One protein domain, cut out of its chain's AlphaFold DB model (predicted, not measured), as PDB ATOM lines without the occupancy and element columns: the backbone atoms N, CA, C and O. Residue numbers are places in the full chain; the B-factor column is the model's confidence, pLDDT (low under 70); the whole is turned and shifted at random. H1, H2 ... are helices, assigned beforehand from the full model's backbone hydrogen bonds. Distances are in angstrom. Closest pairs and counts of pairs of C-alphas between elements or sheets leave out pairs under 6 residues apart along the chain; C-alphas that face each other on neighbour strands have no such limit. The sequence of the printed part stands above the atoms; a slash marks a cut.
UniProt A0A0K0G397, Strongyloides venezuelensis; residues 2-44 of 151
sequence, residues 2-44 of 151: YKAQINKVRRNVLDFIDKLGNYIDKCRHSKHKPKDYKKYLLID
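This is residues 2 to 44 of the 151 residues of a protein of Strongyloides venezuelensis (UniProt A0A0K0G397). What shape appears? One long helix, H1, makes the length of a rod, and residues 29 to 44, with the short H2, fold back beside it. What builds it? The printed part has 43 residues with two named helices, H1 then H2, and no named strand; its class is all helix. How dense is it? It is loose, with a radius of gyration of the C-alphas of 12.4 A, and spans 41 by 16 by 7 A.

How near are the helices? H1, residues 3 to 28, and H2, residues 37 to 40, are close but not clearly touching; their closest C-alphas, those of Leu 14 and Lys 38, are 7.4 A apart. What of their backbones? In H1 every O i to N i+4 pair is within hydrogen-bond range. H2 is too short for such a pair.

Where does H1 run? It covers 37.2 A from C-alpha 3 at (28.668, 39.125, 12.673) to C-alpha 28. Where is H2? It covers 5.1 A, ending at C-alpha 40 at (38.139, 41.237, -4.342).

How large is it? The two C-alphas farthest apart, those of Tyr 2 and His 29, are 40.6 A apart. Is it continuous? The printed part has no cut, and the 8-residue link from H1 to H2 is short. Where is confidence low? Residue 2 and residues 29 to 35 have pLDDT under 70.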
ATOM      1  N   TYR A   2      27.423  34.494  13.880       68.31
ATOM      2  CA  TYR A   2      27.171  35.902  14.225       68.31
ATOM      3  C   TYR A   2      28.196  36.838  13.567       68.31
ATOM      4  O   TYR A   2      29.343  36.445  13.340       68.31
ATOM      5  N   LYS A   3      27.822  38.102  13.326       75.12
ATOM      6  CA  LYS A   3      28.668  39.125  12.673       75.12
ATOM      7  C   LYS A   3      30.056  39.273  13.317       75.12
ATOM      8  O   LYS A   3      31.061  39.381  12.621       75.12
ATOM      9  N   ALA A   4      30.144  39.176  14.647       78.19
ATOM     10  CA  ALA A   4      31.416  39.214  15.374       78.19
ATOM     11  C   ALA A   4      32.356  38.041  15.023       78.19
ATOM     12  O   ALA A   4      33.568  38.228  14.901       78.19
ATOM     13  N   GLN A   5      31.803  36.840  14.813       81.94
ATOM     14  CA  GLN A   5      32.576  35.663  14.412       81.94
ATOM     15  C   GLN A   5      33.105  35.828  12.985       81.94
ATOM     16  O   GLN A   5      34.268  35.523  12.736       81.94
ATOM     17  N   ILE A   6      32.291  36.371  12.073       86.06
ATOM     18  CA  ILE A   6      32.707  36.652  10.689       86.06
ATOM     19  C   ILE A   6      33.833  37.674  10.667       86.06
ATOM     20  O   ILE A   6      34.850  37.440  10.026       86.06
ATOM     21  N   ASN A   7      33.718  38.755  11.438       87.19
ATOM     22  CA  ASN A   7      34.774  39.763  11.525       87.19
ATOM     23  C   ASN A   7      36.086  39.186  12.072       87.19
ATOM     24  O   ASN A   7      37.166  39.575  11.627       87.19
ATOM     25  N   LYS A   8      36.020  38.246  13.025       88.81
ATOM     26  CA  LYS A   8      37.209  37.532  13.515       88.81
ATOM     27  C   LYS A   8      37.821  36.651  12.424       88.81
ATOM     28  O   LYS A   8      39.020  36.747  12.189       88.81
ATOM     29  N   VAL A   9      37.011  35.845  11.733       87.38
ATOM     30  CA  VAL A   9      37.480  34.996  10.623       87.38
ATOM     31  C   VAL A   9      38.094  35.845   9.514       87.38
ATOM     32  O   VAL A   9      39.207  35.566   9.083       87.38
ATOM     33  N   ARG A  10      37.417  36.921   9.106       89.31
ATOM     34  CA  ARG A  10      37.897  37.853   8.087       89.31
ATOM     35  C   ARG A  10      39.262  38.426   8.454       89.31
ATOM     36  O   ARG A  10      40.161  38.363   7.626       89.31
ATOM     37  N   ARG A  11      39.439  38.931   9.680       89.31
ATOM     38  CA  ARG A  11      40.745  39.432  10.148       89.31
ATOM     39  C   ARG A  11      41.821  38.355  10.079       89.31
ATOM     40  O   ARG A  11      42.835  38.572   9.434       89.31
ATOM     41  N   ASN A  12      41.554  37.171  10.626       88.50
ATOM     42  CA  ASN A  12      42.524  36.077  10.629       88.50
ATOM     43  C   ASN A  12      42.947  35.649   9.214       88.50
ATOM     44  O   ASN A  12      44.121  35.375   8.984       88.50
ATOM     45  N   VAL A  13      42.004  35.585   8.269       87.69
ATOM     46  CA  VAL A  13      42.299  35.232   6.872       87.69
ATOM     47  C   VAL A  13      43.142  36.315   6.207       87.69
ATOM     48  O   VAL A  13      44.128  35.992   5.552       87.69
ATOM     49  N   LEU A  14      42.786  37.588   6.390       87.94
ATOM     50  CA  LEU A  14      43.550  38.705   5.832       87.94
ATOM     51  C   LEU A  14      44.972  38.753   6.402       87.94
ATOM     52  O   LEU A  14      45.924  38.829   5.634       87.94
ATOM     53  N   ASP A  15      45.118  38.611   7.719       87.31
ATOM     54  CA  ASP A  15      46.423  38.583   8.382       87.31
ATOM     55  C   ASP A  15      47.275  37.401   7.896       87.31
ATOM     56  O   ASP A  15      48.487  37.531   7.723       87.31
ATOM     57  N   PHE A  16      46.656  36.239   7.657       85.12
ATOM     58  CA  PHE A  16      47.351  35.074   7.114       85.12
ATOM     59  C   PHE A  16      47.816  35.301   5.671       85.12
ATOM     60  O   PHE A  16      48.969  35.009   5.362       85.12
ATOM     61  N   ILE A  17      46.958  35.842   4.801       85.06
ATOM     62  CA  ILE A  17      47.321  36.135   3.407       85.06
ATOM     63  C   ILE A  17      48.433  37.189   3.355       85.06
ATOM     64  O   ILE A  17      49.380  37.016   2.594       85.06
ATOM     65  N   ASP A  18      48.373  38.231   4.192       84.75
ATOM     66  CA  ASP A  18      49.434  39.242   4.285       84.75
ATOM     67  C   ASP A  18      50.768  38.614   4.729       84.75
ATOM     68  O   ASP A  18      51.810  38.869   4.121       84.75
ATOM     69  N   LYS A  19      50.757  37.748   5.752       83.31
ATOM     70  CA  LYS A  19      51.958  37.015   6.194       83.31
ATOM     71  C   LYS A  19      52.514  36.114   5.098       83.31
ATOM     72  O   LYS A  19      53.724  36.106   4.886       83.31
ATOM     73  N   LEU A  20      51.645  35.383   4.404       81.12
ATOM     74  CA  LEU A  20      52.028  34.490   3.319       81.12
ATOM     75  C   LEU A  20      52.610  35.265   2.129       81.12
ATOM     76  O   LEU A  20      53.647  34.874   1.604       81.12
ATOM     77  N   GLY A  21      51.989  36.378   1.734       79.62
ATOM     78  CA  GLY A  21      52.491  37.243   0.664       79.62
ATOM     79  C   GLY A  21      53.881  37.789   0.984       79.62
ATOM     80  O   GLY A  21      54.816  37.577   0.217       79.62
ATOM     81  N   ASN A  22      54.047  38.367   2.178       81.38
ATOM     82  CA  ASN A  22      55.343  38.864   2.652       81.38
ATOM     83  C   ASN A  22      56.415  37.766   2.705       81.38
ATOM     84  O   ASN A  22      57.595  38.039   2.492       81.38
ATOM     85  N   TYR A  23      56.015  36.533   3.024       80.50
ATOM     86  CA  TYR A  23      56.914  35.387   3.023       80.50
ATOM     87  C   TYR A  23      57.393  35.046   1.611       80.50
ATOM     88  O   TYR A  23      58.593  34.975   1.357       80.50
ATOM     89  N   ILE A  24      56.451  34.904   0.678       77.62
ATOM     90  CA  ILE A  24      56.735  34.565  -0.718       77.62
ATOM     91  C   ILE A  24      57.615  35.637  -1.375       77.62
ATOM     92  O   ILE A  24      58.563  35.287  -2.080       77.62
ATOM     93  N   ASP A  25      57.356  36.921  -1.122       78.25
ATOM     94  CA  ASP A  25      58.154  38.020  -1.677       78.25
ATOM     95  C   ASP A  25      59.605  37.991  -1.184       78.25
ATOM     96  O   ASP A  25      60.530  38.177  -1.982       78.25
ATOM     97  N   LYS A  26      59.816  37.694   0.108       78.62
ATOM     98  CA  LYS A  26      61.158  37.505   0.681       78.62
ATOM     99  C   LYS A  26      61.895  36.344   0.019       78.62
ATOM    100  O   LYS A  26      63.062  36.501  -0.321       78.62
ATOM    101  N   CYS A  27      61.225  35.210  -0.186       73.19
ATOM    102  CA  CYS A  27      61.836  34.017  -0.776       73.19
ATOM    103  C   CYS A  27      62.125  34.160  -2.278       73.19
ATOM    104  O   CYS A  27      63.076  33.568  -2.774       73.19
ATOM    105  N   ARG A  28      61.304  34.914  -3.021       71.75
ATOM    106  CA  ARG A  28      61.393  34.997  -4.492       71.75
ATOM    107  C   ARG A  28      62.093  36.253  -5.014       71.75
ATOM    108  O   ARG A  28      62.112  36.452  -6.225       71.75
ATOM    109  N   HIS A  29      62.611  37.122  -4.137       62.41
ATOM    110  CA  HIS A  29      63.146  38.451  -4.494       62.41
ATOM    111  C   HIS A  29      62.214  39.246  -5.433       62.41
ATOM    112  O   HIS A  29      62.639  40.062  -6.251       62.41
ATOM    113  N   SER A  30      60.912  38.987  -5.322       59.19
ATOM    114  CA  SER A  30      59.878  39.513  -6.200       59.19
ATOM    115  C   SER A  30      59.308  40.775  -5.563       59.19
ATOM    116  O   SER A  30      58.843  40.749  -4.431       59.19
ATOM    117  N   LYS A  31      59.299  41.894  -6.296       53.12
ATOM    118  CA  LYS A  31      58.634  43.140  -5.872       53.12
ATOM    119  C   LYS A  31      57.126  43.118  -6.163       53.12
ATOM    120  O   LYS A  31      56.558  44.145  -6.546       53.12
ATOM    121  N   HIS A  32      56.458  41.972  -6.032       51.53
ATOM    122  CA  HIS A  32      55.001  41.946  -6.116       51.53
ATOM    123  C   HIS A  32      54.431  42.532  -4.832       51.53
ATOM    124  O   HIS A  32      54.186  41.826  -3.872       51.53
ATOM    125  N   LYS A  33      54.161  43.844  -4.816       54.09
ATOM    126  CA  LYS A  33      53.296  44.417  -3.774       54.09
ATOM    127  C   LYS A  33      52.029  43.555  -3.713       54.09
ATOM    128  O   LYS A  33      51.445  43.369  -4.786       54.09
ATOM    129  N   PRO A  34      51.595  43.051  -2.540       54.94
ATOM    130  CA  PRO A  34      50.338  42.323  -2.416       54.94
ATOM    131  C   PRO A  34      49.201  43.209  -2.943       54.94
ATOM    132  O   PRO A  34      48.704  44.100  -2.258       54.94
ATOM    133  N   LYS A  35      48.861  43.043  -4.226       58.38
ATOM    134  CA  LYS A  35      47.861  43.845  -4.931       58.38
ATOM    135  C   LYS A  35      46.529  43.574  -4.271       58.38
ATOM    136  O   LYS A  35      46.180  42.406  -4.199       58.38
ATOM    137  N   ASP A  36      45.842  44.631  -3.828       70.12
ATOM    138  CA  ASP A  36      44.388  44.873  -3.710       70.12
ATOM    139  C   ASP A  36      43.409  43.694  -3.488       70.12
ATOM    140  O   ASP A  36      42.198  43.853  -3.617       70.12
ATOM    141  N   TYR A  37      43.873  42.515  -3.080       76.62
ATOM    142  CA  TYR A  37      43.087  41.293  -2.959       76.62
ATOM    143  C   TYR A  37      41.993  41.475  -1.909       76.62
ATOM    144  O   TYR A  37      40.919  40.898  -2.029       76.62
ATOM    145  N   LYS A  38      42.225  42.365  -0.934       81.25
ATOM    146  CA  LYS A  38      41.247  42.801   0.069       81.25
ATOM    147  C   LYS A  38      39.971  43.383  -0.553       81.25
ATOM    148  O   LYS A  38      38.915  43.266   0.060       81.25
ATOM    149  N   LYS A  39      40.050  43.984  -1.750       80.75
ATOM    150  CA  LYS A  39      38.893  44.516  -2.497       80.75
ATOM    151  C   LYS A  39      38.094  43.416  -3.196       80.75
ATOM    152  O   LYS A  39      36.887  43.545  -3.370       80.75
ATOM    153  N   TYR A  40      38.757  42.330  -3.587       83.06
ATOM    154  CA  TYR A  40      38.139  41.237  -4.342       83.06
ATOM    155  C   TYR A  40      37.655  40.092  -3.443       83.06
ATOM    156  O   TYR A  40      36.674  39.417  -3.778       83.06
ATOM    157  N   LEU A  41      38.309  39.913  -2.291       88.00
ATOM    158  CA  LEU A  41      38.019  38.891  -1.297       88.00
ATOM    159  C   LEU A  41      36.824  39.296  -0.429       88.00
ATOM    160  O   LEU A  41      36.905  40.190   0.413       88.00
ATOM    161  N   LEU A  42      35.716  38.584  -0.616       90.88
ATOM    162  CA  LEU A  42      34.507  38.726   0.183       90.88
ATOM    163  C   LEU A  42      34.405  37.542   1.150       90.88
ATOM    164  O   LEU A  42      34.378  36.393   0.719       90.88
ATOM    165  N   ILE A  43      34.362  37.832   2.451       91.19
ATOM    166  CA  ILE A  43      34.203  36.836   3.518       91.19
ATOM    167  C   ILE A  43      32.991  37.249   4.338       91.19
ATOM    168  O   ILE A  43      33.063  38.236   5.073       91.19
ATOM    169  N   ASP A  44      31.897  36.505   4.204       91.31
ATOM    170  CA  ASP A  44      30.654  36.787   4.916       91.31
ATOM    171  C   ASP A  44      29.812  35.519   5.138       91.31
ATOM    172  O   ASP A  44      30.211  34.406   4.785       91.31
TER     173      ASP A  44